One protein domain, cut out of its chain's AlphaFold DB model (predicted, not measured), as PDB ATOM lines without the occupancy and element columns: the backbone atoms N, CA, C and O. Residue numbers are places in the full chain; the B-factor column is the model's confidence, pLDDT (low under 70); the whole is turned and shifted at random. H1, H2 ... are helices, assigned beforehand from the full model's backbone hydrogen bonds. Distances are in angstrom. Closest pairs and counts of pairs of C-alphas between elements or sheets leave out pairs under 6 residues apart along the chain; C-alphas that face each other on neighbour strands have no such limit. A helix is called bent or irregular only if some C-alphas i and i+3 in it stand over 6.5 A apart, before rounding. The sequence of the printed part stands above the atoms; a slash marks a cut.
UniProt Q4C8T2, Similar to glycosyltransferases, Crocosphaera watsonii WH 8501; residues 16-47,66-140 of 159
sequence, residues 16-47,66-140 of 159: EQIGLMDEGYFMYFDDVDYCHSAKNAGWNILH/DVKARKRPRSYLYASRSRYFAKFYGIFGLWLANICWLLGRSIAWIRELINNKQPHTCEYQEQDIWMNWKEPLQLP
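This is residues 16 to 47 and 66 to 140 of the 159 residues of the protein "Similar to glycosyltransferases" of Crocosphaera watsonii WH 8501 (UniProt Q4C8T2). A long helix, H2, is bent into a V with a short arm, H2a, and a longer arm, H2b; H1 runs beside H2a at a small angle, and the small helix H3 lies near both arms. The printed part has 107 residues with three named helices, H1, H2 and H3 along the chain, and no named strand; its class is all helix. It is loose, with a radius of gyration of the C-alphas of 16.2 A, and elongated, spanning 54 by 29 by 29 A.

Residues 16 to 29 hold no named element, and H1, residues 30 to 40, follows. H2, residues 75 to 114, was assigned as one helix by its hydrogen bonds but is bent: C-alphas 88 and 91 are 9.3 A apart. Its arms are H2a, residues 75 to 88, and H2b, residues 91 to 114. H1 and H2a are close but not clearly touching, the same way at a shallow tilt of 8 degrees; their closest C-alphas, of Asp 33 and Tyr 84, are 6.4 A apart. H2a, with residues 82 to 86 alone, touches H2b, with residues 91 to 97 alone, opposite ways at a steep tilt of 53 degrees; the closest C-alphas are those of Phe 85 and Leu 94, 5.0 A. H3, residues 125 to 129, only just touches H2a, with 3 pairs of C-alphas within 8 A, the closest being Tyr 78 and Asp 128 at 6.3 A; here H2a takes part with residues 75 to 78 alone. H3 and H2b are close but not clearly touching, the closest C-alphas, of Asn 98 and Ile 129, being 6.3 A apart. H1 is apart from H2b and H3. In H1, H2a, H2b and H3 every O i to N i+4 pair is within hydrogen-bond range.

H1 begins at C-alpha 30, (6.706, 102.874, 588.795), and is 15.4 A long. H2a measures 20.6 A and H2b 35.0 A, ending at C-alpha 114, (1.555, 78.304, 618.144). H3 ends at C-alpha 129, (-0.682, 98.901, 604.494).

The C-alphas farthest apart, of Glu 16 and Asn 116, are 54.6 A apart. Residues 48 to 65 are not printed, and C-alphas 47 and 66 are 28.7 A apart across this cut, in the link from H1 to H2. The link from H2 to H3 is short, with 10 residues. Mean pLDDT of the printed part is 91.6, and no printed residue is under 70.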
ATOM      1  N   GLU A  16       4.886 106.409 572.682       97.12
ATOM      2  CA  GLU A  16       3.921 107.194 571.905       97.12
ATOM      3  C   GLU A  16       2.471 106.800 572.212       97.12
ATOM      4  O   GLU A  16       1.601 107.666 572.271       97.12
ATOM      5  N   GLN A  17       2.205 105.512 572.454       97.75
ATOM      6  CA  GLN A  17       0.854 105.021 572.718       97.75
ATOM      7  C   GLN A  17       0.392 105.228 574.168       97.75
ATOM      8  O   GLN A  17      -0.752 105.621 574.385       97.75
ATOM      9  N   ILE A  18       1.227 104.911 575.164       96.69
ATOM     10  CA  ILE A  18       0.822 104.924 576.587       96.69
ATOM     11  C   ILE A  18       1.382 106.114 577.370       96.69
ATOM     12  O   ILE A  18       1.036 106.297 578.536       96.69
ATOM     13  N   GLY A  19       2.234 106.921 576.738       95.50
ATOM     14  CA  GLY A  19       2.899 108.060 577.352       95.50
ATOM     15  C   GLY A  19       4.128 107.689 578.184       95.50
ATOM     16  O   GLY A  19       4.656 106.571 578.152       95.50
ATOM     17  N   LEU A  20       4.602 108.681 578.936       93.25
ATOM     18  CA  LEU A  20       5.700 108.539 579.888       93.25
ATOM     19  C   LEU A  20       5.226 107.910 581.205       93.25
ATOM     20  O   LEU A  20       4.032 107.780 581.474       93.25
ATOM     21  N   MET A  21       6.186 107.515 582.040       91.75
ATOM     22  CA  MET A  21       5.903 106.976 583.369       91.75
ATOM     23  C   MET A  21       5.183 108.006 584.245       91.75
ATOM     24  O   MET A  21       5.519 109.188 584.238       91.75
ATOM     25  N   ASP A  22       4.251 107.530 585.065       92.94
ATOM     26  CA  ASP A  22       3.494 108.363 585.997       92.94
ATOM     27  C   ASP A  22       4.433 109.050 587.013       92.94
ATOM     28  O   ASP A  22       5.173 108.415 587.777       92.94
ATOM     29  N   GLU A  23       4.428 110.384 587.002       91.31
ATOM     30  CA  GLU A  23       5.263 111.221 587.870       91.31
ATOM     31  C   GLU A  23       4.850 111.142 589.345       91.31
ATOM     32  O   GLU A  23       5.650 111.456 590.224       91.31
ATOM     33  N   GLY A  24       3.648 110.636 589.641       91.50
ATOM     34  CA  GLY A  24       3.183 110.434 591.009       91.50
ATOM     35  C   GLY A  24       3.894 109.313 591.769       91.50
ATOM     36  O   GLY A  24       3.731 109.208 592.984       91.50
ATOM     37  N   TYR A  25       4.710 108.501 591.092       90.94
ATOM     38  CA  TYR A  25       5.631 107.573 591.747       90.94
ATOM     39  C   TYR A  25       7.006 108.215 591.930       90.94
ATOM     40  O   TYR A  25       7.665 108.580 590.957       90.94
ATOM     41  N   PHE A  26       7.492 108.286 593.167       87.56
ATOM     42  CA  PHE A  26       8.882 108.667 593.439       87.56
ATOM     43  C   PHE A  26       9.849 107.489 593.279       87.56
ATOM     44  O   PHE A  26      10.908 107.620 592.674       87.56
ATOM     45  N   MET A  27       9.482 106.341 593.850       85.38
ATOM     46  CA  MET A  27      10.244 105.093 593.832       85.38
ATOM     47  C   MET A  27       9.288 103.931 594.116       85.38
ATOM     48  O   MET A  27       8.361 104.098 594.914       85.38
ATOM     49  N   TYR A  28       9.586 102.758 593.551       87.75
ATOM     50  CA  TYR A  28       8.790 101.530 593.646       87.75
ATOM     51  C   TYR A  28       7.452 101.621 592.908       87.75
ATOM     52  O   TYR A  28       6.800 102.661 592.918       87.75
ATOM     53  N   PHE A  29       7.015 100.491 592.344       93.94
ATOM     54  CA  PHE A  29       5.782 100.335 591.557       93.94
ATOM     55  C   PHE A  29       5.711 101.166 590.272       93.94
ATOM     56  O   PHE A  29       4.792 100.945 589.494       93.94
ATOM     57  N   ASP A  30       6.655 102.065 590.008       93.00
ATOM     58  CA  ASP A  30       6.706 102.874 588.795       93.00
ATOM     59  C   ASP A  30       6.939 102.014 587.545       93.00
ATOM     60  O   ASP A  30       6.294 102.205 586.517       93.00
ATOM     61  N   ASP A  31       7.804 101.010 587.659       92.50
ATOM     62  CA  ASP A  31       8.046  99.991 586.642       92.50
ATOM     63  C   ASP A  31       6.858  99.030 586.481       92.50
ATOM     64  O   ASP A  31       6.427  98.756 585.360       92.50
ATOM     65  N   VAL A  32       6.290  98.554 587.594       94.44
ATOM     66  CA  VAL A  32       5.115  97.670 587.607       94.44
ATOM     67  C   VAL A  32       3.914  98.352 586.950       94.44
ATOM     68  O   VAL A  32       3.228  97.737 586.136       94.44
ATOM     69  N   ASP A  33       3.676  99.620 587.274       96.12
ATOM     70  CA  ASP A  33       2.641 100.463 586.682       96.12
ATOM     71  C   ASP A  33       2.822 100.614 585.171       96.12
ATOM     72  O   ASP A  33       1.880 100.387 584.406       96.12
ATOM     73  N   TYR A  34       4.043 100.930 584.733       95.00
ATOM     74  CA  TYR A  34       4.338 101.116 583.318       95.00
ATOM     75  C   TYR A  34       4.160  99.814 582.530       95.00
ATOM     76  O   TYR A  34       3.516  99.794 581.481       95.00
ATOM     77  N   CYS A  35       4.649  98.696 583.073       95.06
ATOM     78  CA  CYS A  35       4.432  97.368 582.512       95.06
ATOM     79  C   CYS A  35       2.939  97.014 582.437       95.06
ATOM     80  O   CYS A  35       2.470  96.550 581.398       95.06
ATOM     81  N   HIS A  36       2.167  97.245 583.499       97.00
ATOM     82  CA  HIS A  36       0.728  96.974 583.494       97.00
ATOM     83  C   HIS A  36       0.006  97.830 582.441       97.00
ATOM     84  O   HIS A  36      -0.788  97.305 581.663       97.00
ATOM     85  N   SER A  37       0.351  99.114 582.334       97.12
ATOM     86  CA  SER A  37      -0.185 100.013 581.305       97.12
ATOM     87  C   SER A  37       0.140  99.521 579.890       97.12
ATOM     88  O   SER A  37      -0.761  99.417 579.058       97.12
ATOM     89  N   ALA A  38       1.389  99.122 579.629       97.12
ATOM     90  CA  ALA A  38       1.799  98.560 578.341       97.12
ATOM     91  C   ALA A  38       1.032  97.270 578.010       97.12
ATOM     92  O   ALA A  38       0.553  97.097 576.889       97.12
ATOM     93  N   LYS A  39       0.848  96.386 578.999       97.44
ATOM     94  CA  LYS A  39       0.077  95.149 578.838       97.44
ATOM     95  C   LYS A  39      -1.395  95.426 578.521       97.44
ATOM     96  O   LYS A  39      -1.952  94.777 577.640       97.44
ATOM     97  N   ASN A  40      -2.012  96.403 579.188       97.75
ATOM     98  CA  ASN A  40      -3.393  96.816 578.911       97.75
ATOM     99  C   ASN A  40      -3.547  97.430 577.511       97.75
ATOM    100  O   ASN A  40      -4.602  97.303 576.899       97.75
ATOM    101  N   ALA A  41      -2.483  98.037 576.985       97.62
ATOM    102  CA  ALA A  41      -2.400  98.535 575.616       97.62
ATOM    103  C   ALA A  41      -2.077  97.444 574.567       97.62
ATOM    104  O   ALA A  41      -1.939  97.756 573.386       97.62
ATOM    105  N   GLY A  42      -1.971  96.174 574.979       97.94
ATOM    106  CA  GLY A  42      -1.751  95.028 574.091       97.94
ATOM    107  C   GLY A  42      -0.284  94.666 573.846       97.94
ATOM    108  O   GLY A  42      -0.001  93.780 573.039       97.94
ATOM    109  N   TRP A  43       0.663  95.308 574.535       98.00
ATOM    110  CA  TRP A  43       2.084  95.002 574.381       98.00
ATOM    111  C   TRP A  43       2.516  93.789 575.203       98.00
ATOM    112  O   TRP A  43       2.078  93.562 576.331       98.00
ATOM    113  N   ASN A  44       3.464  93.037 574.646       96.06
ATOM    114  CA  ASN A  44       4.111  91.934 575.342       96.06
ATOM    115  C   ASN A  44       5.292  92.432 576.177       96.06
ATOM    116  O   ASN A  44       6.133  93.192 575.697       96.06
ATOM    117  N   ILE A  45       5.394  91.931 577.408       94.38
ATOM    118  CA  ILE A  45       6.550  92.141 578.282       94.38
ATOM    119  C   ILE A  45       7.386  90.868 578.245       94.38
ATOM    120  O   ILE A  45       6.902  89.796 578.608       94.38
ATOM    121  N   LEU A  46       8.636  90.980 577.799       93.25
ATOM    122  CA  LEU A  46       9.521  89.838 577.597       93.25
ATOM    123  C   LEU A  46      10.786  89.981 578.442       93.25
ATOM    124  O   LEU A  46      11.411  91.037 578.482       93.25
ATOM    125  N   HIS A  47      11.187  88.883 579.075       90.69
ATOM    126  CA  HIS A  47      12.495  88.745 579.701       90.69
ATOM    127  C   HIS A  47      13.435  88.035 578.724       90.69
ATOM    128  O   HIS A  47      13.151  86.914 578.297       90.69
ATOM    129  N   ASP A  66      18.656  96.155 606.364       81.88
ATOM    130  CA  ASP A  66      17.391  96.720 606.836       81.88
ATOM    131  C   ASP A  66      16.269  95.678 606.779       81.88
ATOM    132  O   ASP A  66      15.527  95.530 607.744       81.88
ATOM    133  N   VAL A  67      16.190  94.891 605.698       79.00
ATOM    134  CA  VAL A  67      15.257  93.758 605.587       79.00
ATOM    135  C   VAL A  67      15.577  92.696 606.639       79.00
ATOM    136  O   VAL A  67      14.673  92.243 607.336       79.00
ATOM    137  N   LYS A  68      16.858  92.336 606.826       80.06
ATOM    138  CA  LYS A  68      17.272  91.388 607.880       80.06
ATOM    139  C   LYS A  68      16.935  91.906 609.284       80.06
ATOM    140  O   LYS A  68      16.519  91.128 610.138       80.06
ATOM    141  N   ALA A  69      17.092  93.208 609.507       82.75
ATOM    142  CA  ALA A  69      16.761  93.889 610.753       82.75
ATOM    143  C   ALA A  69      15.261  94.193 610.900       82.75
ATOM    144  O   ALA A  69      14.870  94.774 611.907       82.75
ATOM    145  N   ARG A  70      14.421  93.818 609.918       83.31
ATOM    146  CA  ARG A  70      12.980  94.122 609.881       83.31
ATOM    147  C   ARG A  70      12.686  95.611 610.090       83.31
ATOM    148  O   ARG A  70      11.704  95.985 610.725       83.31
ATOM    149  N   LYS A  71      13.547  96.479 609.564       86.12
ATOM    150  CA  LYS A  71      13.363  97.924 609.651       86.12
ATOM    151  C   LYS A  71      12.132  98.322 608.846       86.12
ATOM    152  O   LYS A  71      11.959  97.876 607.710       86.12
ATOM    153  N   ARG A  72      11.295  99.183 609.425       87.25
ATOM    154  CA  ARG A  72      10.131  99.750 608.738       87.25
ATOM    155  C   ARG A  72      10.578 100.424 607.427       87.25
ATOM    156  O   ARG A  72      11.453 101.298 607.473       87.25
ATOM    157  N   PRO A  73      10.034 100.020 606.264       86.12
ATOM    158  CA  PRO A  73      10.311 100.685 604.998       86.12
ATOM    159  C   PRO A  73       9.909 102.159 605.033       86.12
ATOM    160  O   PRO A  73       9.111 102.595 605.860       86.12
ATOM    161  N   ARG A  74      10.455 102.948 604.107       88.19
ATOM    162  CA  ARG A  74      10.060 104.353 603.965       88.19
ATOM    163  C   ARG A  74       8.604 104.457 603.494       88.19
ATOM    164  O   ARG A  74       8.160 103.639 602.690       88.19
ATOM    165  N   SER A  75       7.899 105.495 603.939       88.75
ATOM    166  CA  SER A  75       6.476 105.736 603.640       88.75
ATOM    167  C   SER A  75       6.156 105.747 602.144       88.75
ATOM    168  O   SER A  75       5.144 105.190 601.729       88.75
ATOM    169  N   TYR A  76       7.043 106.301 601.312       90.50
ATOM    170  CA  TYR A  76       6.830 106.363 599.865       90.50
ATOM    171  C   TYR A  76       6.685 104.982 599.201       90.50
ATOM    172  O   TYR A  76       6.040 104.896 598.165       90.50
ATOM    173  N   LEU A  77       7.189 103.891 599.800       91.75
ATOM    174  CA  LEU A  77       6.932 102.529 599.308       91.75
ATOM    175  C   LEU A  77       5.446 102.160 599.416       91.75
ATOM    176  O   LEU A  77       4.868 101.613 598.477       91.75
ATOM    177  N   TYR A  78       4.821 102.465 600.553       93.44
ATOM    178  CA  TYR A  78       3.408 102.173 600.784       93.44
ATOM    179  C   TYR A  78       2.498 103.144 600.031       93.44
ATOM    180  O   TYR A  78       1.486 102.717 599.483       93.44
ATOM    181  N   ALA A  79       2.897 104.414 599.908       94.31
ATOM    182  CA  ALA A  79       2.214 105.375 599.045       94.31
ATOM    183  C   ALA A  79       2.192 104.909 597.576       94.31
ATOM    184  O   ALA A  79       1.121 104.866 596.973       94.31
ATOM    185  N   SER A  80       3.336 104.471 597.030       95.31
ATOM    186  CA  SER A  80       3.422 103.887 595.686       95.31
ATOM    187  C   SER A  80       2.531 102.647 595.534       95.31
ATOM    188  O   SER A  80       1.800 102.524 594.553       95.31
ATOM    189  N   ARG A  81       2.514 101.746 596.529       95.88
ATOM    190  CA  ARG A  81       1.620 100.574 596.525       95.88
ATOM    191  C   ARG A  81       0.146 100.987 596.454       95.88
ATOM    192  O   ARG A  81      -0.603 100.435 595.649       95.88
ATOM    193  N   SER A  82      -0.278 101.919 597.306       96.44
ATOM    194  CA  SER A  82      -1.671 102.375 597.351       96.44
ATOM    195  C   SER A  82      -2.086 103.044 596.043       96.44
ATOM    196  O   SER A  82      -3.166 102.740 595.533       96.44
ATOM    197  N   ARG A  83      -1.202 103.864 595.456       96.81
ATOM    198  CA  ARG A  83      -1.392 104.462 594.130       96.81
ATOM    199  C   ARG A  83      -1.626 103.395 593.065       96.81
ATOM    200  O   ARG A  83      -2.626 103.468 592.358       96.81
ATOM    201  N   TYR A  84      -0.760 102.382 593.001       97.50
ATOM    202  CA  TYR A  84      -0.861 101.297 592.024       97.50
ATOM    203  C   TYR A  84      -2.200 100.558 592.113       97.50
ATOM    204  O   TYR A  84      -2.915 100.435 591.116       97.50
ATOM    205  N   PHE A  85      -2.581 100.095 593.309       97.69
ATOM    206  CA  PHE A  85      -3.838  99.361 593.459       97.69
ATOM    207  C   PHE A  85      -5.053 100.229 593.135       97.69
ATOM    208  O   PHE A  85      -5.964  99.759 592.457       97.69
ATOM    209  N   ALA A  86      -5.053 101.493 593.558       97.12
ATOM    210  CA  ALA A  86      -6.139 102.408 593.242       97.12
ATOM    211  C   ALA A  86      -6.230 102.723 591.743       97.12
ATOM    212  O   ALA A  86      -7.334 102.791 591.208       97.12
ATOM    213  N   LYS A  87      -5.095 102.879 591.053       96.81
ATOM    214  CA  LYS A  87      -5.052 103.209 589.625       96.81
ATOM    215  C   LYS A  87      -5.590 102.087 588.739       96.81
ATOM    216  O   LYS A  87      -6.348 102.369 587.819       96.81
ATOM    217  N   PHE A  88      -5.231 100.830 589.011       97.38
ATOM    218  CA  PHE A  88      -5.622  99.702 588.149       97.38
ATOM    219  C   PHE A  88      -6.854  98.932 588.624       97.38
ATOM    220  O   PHE A  88      -7.526  98.305 587.811       97.38
ATOM    221  N   TYR A  89      -7.156  98.961 589.923       96.69
ATOM    222  CA  TYR A  89      -8.248  98.178 590.513       96.69
ATOM    223  C   TYR A  89      -9.272  99.044 591.264       96.69
ATOM    224  O   TYR A  89     -10.206  98.519 591.874       96.69
ATOM    225  N   GLY A  90      -9.115 100.370 591.236       96.50
ATOM    226  CA  GLY A  90      -9.975 101.302 591.956       96.50
ATOM    227  C   GLY A  90      -9.799 101.244 593.475       96.50
ATOM    228  O   GLY A  90      -9.021 100.465 594.032       96.50
ATOM    229  N   ILE A  91     -10.574 102.075 594.175       95.62
ATOM    230  CA  ILE A  91     -10.532 102.163 595.640       95.62
ATOM    231  C   ILE A  91     -10.918 100.838 596.315       95.62
ATOM    232  O   ILE A  91     -10.290 100.419 597.286       95.62
ATOM    233  N   PHE A  92     -11.893 100.128 595.743       96.19
ATOM    234  CA  PHE A  92     -12.321  98.819 596.227       96.19
ATOM    235  C   PHE A  92     -11.235  97.760 596.046       96.19
ATOM    236  O   PHE A  92     -11.043  96.932 596.935       96.19
ATOM    237  N   GLY A  93     -10.484  97.806 594.942       96.69
ATOM    238  CA  GLY A  93      -9.341  96.925 594.729       96.69
ATOM    239  C   GLY A  93      -8.232  97.140 595.757       96.69
ATOM    240  O   GLY A  93      -7.684  96.168 596.278       96.69
ATOM    241  N   LEU A  94      -7.954  98.395 596.124       96.75
ATOM    242  CA  LEU A  94      -7.035  98.718 597.220       96.75
ATOM    243  C   LEU A  94      -7.525  98.154 598.561       96.75
ATOM    244  O   LEU A  94      -6.753  97.513 599.277       96.75
ATOM    245  N   TRP A  95      -8.802  98.346 598.899       96.62
ATOM    246  CA  TRP A  95      -9.361  97.818 600.147       96.62
ATOM    247  C   TRP A  95      -9.320  96.296 600.192       96.62
ATOM    248  O   TRP A  95      -8.885  95.729 601.192       96.62
ATOM    249  N   LEU A  96      -9.692  95.633 599.097       97.38
ATOM    250  CA  LEU A  96      -9.616  94.181 598.989       97.38
ATOM    251  C   LEU A  96      -8.176  93.690 599.170       97.38
ATOM    252  O   LEU A  96      -7.939  92.772 599.949       97.38
ATOM    253  N   ALA A  97      -7.201  94.332 598.519       96.50
ATOM    254  CA  ALA A  97      -5.790  93.989 598.677       96.50
ATOM    255  C   ALA A  97      -5.313  94.141 600.133       96.50
ATOM    256  O   ALA A  97      -4.550  93.304 600.622       96.50
ATOM    257  N   ASN A  98      -5.764  95.180 600.838       96.62
ATOM    258  CA  ASN A  98      -5.439  95.404 602.248       96.62
ATOM    259  C   ASN A  98      -6.090  94.361 603.164       96.62
ATOM    260  O   ASN A  98      -5.423  93.828 604.048       96.62
ATOM    261  N   ILE A  99      -7.356  94.015 602.926       96.69
ATOM    262  CA  ILE A  99      -8.073  92.984 603.687       96.69
ATOM    263  C   ILE A  99      -7.432  91.611 603.464       96.69
ATOM    264  O   ILE A  99      -7.140  90.916 604.432       96.69
ATOM    265  N   CYS A 100      -7.139  91.229 602.219       96.69
ATOM    266  CA  CYS A 100      -6.444  89.978 601.911       96.69
ATOM    267  C   CYS A 100      -5.076  89.901 602.602       96.69
ATOM    268  O   CYS A 100      -4.702  88.850 603.124       96.69
ATOM    269  N   TRP A 101      -4.346  91.020 602.649       95.19
ATOM    270  CA  TRP A 101      -3.088  91.095 603.383       95.19
ATOM    271  C   TRP A 101      -3.295  90.898 604.891       95.19
ATOM    272  O   TRP A 101      -2.576  90.098 605.490       95.19
ATOM    273  N   LEU A 102      -4.301  91.546 605.493       94.75
ATOM    274  CA  LEU A 102      -4.644  91.367 606.910       94.75
ATOM    275  C   LEU A 102      -5.039  89.921 607.227       94.75
ATOM    276  O   LEU A 102      -4.582  89.372 608.221       94.75
ATOM    277  N   LEU A 103      -5.827  89.271 606.368       95.50
ATOM    278  CA  LEU A 103      -6.195  87.863 606.536       95.50
ATOM    279  C   LEU A 103      -4.958  86.956 606.521       95.50
ATOM    280  O   LEU A 103      -4.779  86.128 607.416       95.50
ATOM    281  N   GLY A 104      -4.060  87.152 605.549       93.69
ATOM    282  CA  GLY A 104      -2.786  86.435 605.493       93.69
ATOM    283  C   GLY A 104      -1.910  86.696 606.723       93.69
ATOM    284  O   GLY A 104      -1.305  85.769 607.268       93.69
ATOM    285  N   ARG A 105      -1.888  87.943 607.209       91.31
ATOM    286  CA  ARG A 105      -1.171  88.343 608.424       91.31
ATOM    287  C   ARG A 105      -1.736  87.663 609.669       91.31
ATOM    288  O   ARG A 105      -0.941  87.153 610.456       91.31
ATOM    289  N   SER A 106      -3.056  87.591 609.815       91.94
ATOM    290  CA  SER A 106      -3.727  86.899 610.921       91.94
ATOM    291  C   SER A 106      -3.375  85.413 610.951       91.94
ATOM    292  O   SER A 106      -3.033  84.880 612.003       91.94
ATOM    293  N   ILE A 107      -3.351  84.746 609.791       92.94
ATOM    294  CA  ILE A 107      -2.929  83.338 609.689       92.94
ATOM    295  C   ILE A 107      -1.458  83.175 610.103       92.94
ATOM    296  O   ILE A 107      -1.112  82.257 610.852       92.94
ATOM    297  N   ALA A 108      -0.576  84.059 609.627       89.75
ATOM    298  CA  ALA A 108       0.837  84.038 609.999       89.75
ATOM    299  C   ALA A 108       1.034  84.289 611.501       89.75
ATOM    300  O   ALA A 108       1.815  83.587 612.136       89.75
ATOM    301  N   TRP A 109       0.280  85.225 612.077       89.81
ATOM    302  CA  TRP A 109       0.315  85.543 613.502       89.81
ATOM    303  C   TRP A 109      -0.114  84.357 614.367       89.81
ATOM    304  O   TRP A 109       0.589  83.992 615.305       89.81
ATOM    305  N   ILE A 110      -1.199  83.670 613.995       90.75
ATOM    306  CA  ILE A 110      -1.633  82.439 614.671       90.75
ATOM    307  C   ILE A 110      -0.513  81.387 614.642       90.75
ATOM    308  O   ILE A 110      -0.212  80.760 615.657       90.75
ATOM    309  N   ARG A 111       0.170  81.216 613.502       89.50
ATOM    310  CA  ARG A 111       1.316  80.296 613.395       89.50
ATOM    311  C   ARG A 111       2.507  80.724 614.252       89.50
ATOM    312  O   ARG A 111       3.217  79.848 614.744       89.50
ATOM    313  N   GLU A 112       2.754  82.022 614.392       90.06
ATOM    314  CA  GLU A 112       3.817  82.573 615.242       90.06
ATOM    315  C   GLU A 112       3.538  82.284 616.722       90.06
ATOM    316  O   GLU A 112       4.442  81.812 617.410       90.06
ATOM    317  N   LEU A 113       2.284  82.452 617.166       88.19
ATOM    318  CA  LEU A 113       1.842  82.130 618.527       88.19
ATOM    319  C   LEU A 113       1.978  80.634 618.841       88.19
ATOM    320  O   LEU A 113       2.532  80.272 619.874       88.19
ATOM    321  N   ILE A 114       1.524  79.763 617.934       91.38
ATOM    322  CA  ILE A 114       1.555  78.304 618.144       91.38
ATOM    323  C   ILE A 114       2.992  77.768 618.182       91.38
ATOM    324  O   ILE A 114       3.302  76.875 618.963       91.38
ATOM    325  N   ASN A 115       3.878  78.291 617.330       87.06
ATOM    326  CA  ASN A 115       5.234  77.758 617.168       87.06
ATOM    327  C   ASN A 115       6.309  78.569 617.914       87.06
ATOM    328  O   ASN A 115       7.495  78.339 617.672       87.06
ATOM    329  N   ASN A 116       5.913  79.540 618.744       78.75
ATOM    330  CA  ASN A 116       6.799  80.482 619.433       78.75
ATOM    331  C   ASN A 116       7.876  81.091 618.506       78.75
ATOM    332  O   ASN A 116       9.069  81.125 618.819       78.75
ATOM    333  N   LYS A 117       7.463  81.499 617.299       78.38
ATOM    334  CA  LYS A 117       8.373  82.060 616.288       78.38
ATOM    335  C   LYS A 117       8.473  83.569 616.440       78.38
ATOM    336  O   LYS A 117       7.493  84.245 616.731       78.38
ATOM    337  N   GLN A 118       9.663  84.097 616.162       77.69
ATOM    338  CA  GLN A 118       9.871  85.539 616.050       77.69
ATOM    339  C   GLN A 118       8.981  86.117 614.938       77.69
ATOM    340  O   GLN A 118       8.998  85.557 613.835       77.69
ATOM    341  N   PRO A 119       8.272  87.237 615.178       77.12
ATOM    342  CA  PRO A 119       7.402  87.841 614.182       77.12
ATOM    343  C   PRO A 119       8.136  88.136 612.874       77.12
ATOM    344  O   PRO A 119       9.290  88.584 612.859       77.12
ATOM    345  N   HIS A 120       7.478  87.889 611.748       77.88
ATOM    346  CA  HIS A 120       8.039  88.186 610.429       77.88
ATOM    347  C   HIS A 120       7.840  89.648 609.996       77.88
ATOM    348  O   HIS A 120       8.471  90.084 609.034       77.88
ATOM    349  N   THR A 121       7.004  90.408 610.703       80.44
ATOM    350  CA  THR A 121       6.633  91.787 610.358       80.44
ATOM    351  C   THR A 121       7.548  92.836 610.983       80.44
ATOM    352  O   THR A 121       8.174  92.602 612.017       80.44
ATOM    353  N   CYS A 122       7.600  94.017 610.365       83.00
ATOM    354  CA  CYS A 122       8.190  95.208 610.973       83.00
ATOM    355  C   CYS A 122       7.162  95.965 611.829       83.00
ATOM    356  O   CYS A 122       5.955  95.721 611.754       83.00
ATOM    357  N   GLU A 123       7.646  96.886 612.658       81.38
ATOM    358  CA  GLU A 123       6.794  97.738 613.488       81.38
ATOM    359  C   GLU A 123       5.864  98.608 612.620       81.38
ATOM    360  O   GLU A 123       6.294  99.158 611.605       81.38
ATOM    361  N   TYR A 124       4.593  98.727 613.018       85.00
ATOM    362  CA  TYR A 124       3.545  99.510 612.338       85.00
ATOM    363  C   TYR A 124       3.207  99.099 610.897       85.00
ATOM    364  O   TYR A 124       2.469  99.813 610.216       85.00
ATOM    365  N   GLN A 125       3.665  97.929 610.441       87.31
ATOM    366  CA  GLN A 125       3.411  97.460 609.077       87.31
ATOM    367  C   GLN A 125       1.919  97.425 608.716       87.31
ATOM    368  O   GLN A 125       1.542  97.741 607.594       87.31
ATOM    369  N   GLU A 126       1.059  97.072 609.671       88.50
ATOM    370  CA  GLU A 126      -0.390  97.021 609.459       88.50
ATOM    371  C   GLU A 126      -0.967  98.412 609.178       88.50
ATOM    372  O   GLU A 126      -1.771  98.563 608.268       88.50
ATOM    373  N   GLN A 127      -0.504  99.444 609.890       90.06
ATOM    374  CA  GLN A 127      -0.915 100.833 609.651       90.06
ATOM    375  C   GLN A 127      -0.416 101.325 608.290       90.06
ATOM    376  O   GLN A 127      -1.147 101.986 607.555       90.06
ATOM    377  N   ASP A 128       0.812 100.951 607.931       92.00
ATOM    378  CA  ASP A 128       1.422 101.307 606.653       92.00
ATOM    379  C   ASP A 128       0.682 100.721 605.447       92.00
ATOM    380  O   ASP A 128       0.574 101.374 604.410       92.00
ATOM    381  N   ILE A 129       0.121  99.515 605.564       93.12
ATOM    382  CA  ILE A 129      -0.682  98.901 604.494       93.12
ATOM    383  C   ILE A 129      -1.926  99.739 604.169       93.12
ATOM    384  O   ILE A 129      -2.353  99.788 603.013       93.12
ATOM    385  N   TRP A 130      -2.472 100.443 605.161       94.44
ATOM    386  CA  TRP A 130      -3.591 101.370 604.996       94.44
ATOM    387  C   TRP A 130      -3.159 102.798 604.649       94.44
ATOM    388  O   TRP A 130      -3.999 103.692 604.584       94.44
ATOM    389  N   MET A 131      -1.878 103.053 604.380       91.19
ATOM    390  CA  MET A 131      -1.415 104.381 603.985       91.19
ATOM    391  C   MET A 131      -2.158 104.885 602.740       91.19
ATOM    392  O   MET A 131      -2.339 104.157 601.764       91.19
ATOM    393  N   ASN A 132      -2.580 106.150 602.775       92.06
ATOM    394  CA  ASN A 132      -3.277 106.843 601.687       92.06
ATOM    395  C   ASN A 132      -4.579 106.163 601.222       92.06
ATOM    396  O   ASN A 132      -5.025 106.404 600.110       92.06
ATOM    397  N   TRP A 133      -5.225 105.330 602.043       91.50
ATOM    398  CA  TRP A 133      -6.419 104.591 601.610       91.50
ATOM    399  C   TRP A 133      -7.613 105.469 601.203       91.50
ATOM    400  O   TRP A 133      -8.494 104.969 600.513       91.50
ATOM    401  N   LYS A 134      -7.668 106.738 601.639       92.12
ATOM    402  CA  LYS A 134      -8.701 107.715 601.241       92.12
ATOM    403  C   LYS A 134      -8.313 108.511 599.998       92.12
ATOM    404  O   LYS A 134      -9.150 108.759 599.141       92.12
ATOM    405  N   GLU A 135      -7.039 108.878 599.901       93.25
ATOM    406  CA  GLU A 135      -6.480 109.708 598.829       93.25
ATOM    407  C   GLU A 135      -5.262 109.002 598.206       93.25
ATOM    408  O   GLU A 135      -4.126 109.459 598.335       93.25
ATOM    409  N   PRO A 136      -5.452 107.841 597.550       93.25
ATOM    410  CA  PRO A 136      -4.341 106.973 597.147       93.25
ATOM    411  C   PRO A 136      -3.480 107.549 596.023       93.25
ATOM    412  O   PRO A 136      -2.348 107.115 595.836       93.25
ATOM    413  N   LEU A 137      -4.002 108.530 595.284       93.00
ATOM    414  CA  LEU A 137      -3.304 109.193 594.184       93.00
ATOM    415  C   LEU A 137      -2.565 110.468 594.622       93.00
ATOM    416  O   LEU A 137      -2.007 111.158 593.767       93.00
ATOM    417  N   GLN A 138      -2.536 110.784 595.922       91.88
ATOM    418  CA  GLN A 138      -1.746 111.908 596.419       91.88
ATOM    419  C   GLN A 138      -0.248 111.680 596.189       91.88
ATOM    420  O   GLN A 138       0.241 110.545 596.240       91.88
ATOM    421  N   LEU A 139       0.489 112.766 595.951       88.38
ATOM    422  CA  LEU A 139       1.939 112.695 595.793       88.38
ATOM    423  C   LEU A 139       2.595 112.252 597.111       88.38
ATOM    424  O   LEU A 139       2.184 112.698 598.188       88.38
ATOM    425  N   PRO A 140       3.609 111.369 597.063       83.81
ATOM    426  CA  PRO A 140       4.284 110.918 598.267       83.81
ATOM    427  C   PRO A 140       5.096 112.056 598.891       83.81
ATOM    428  O   PRO A 140       5.733 112.846 598.197       83.81
TER     429      PRO A 140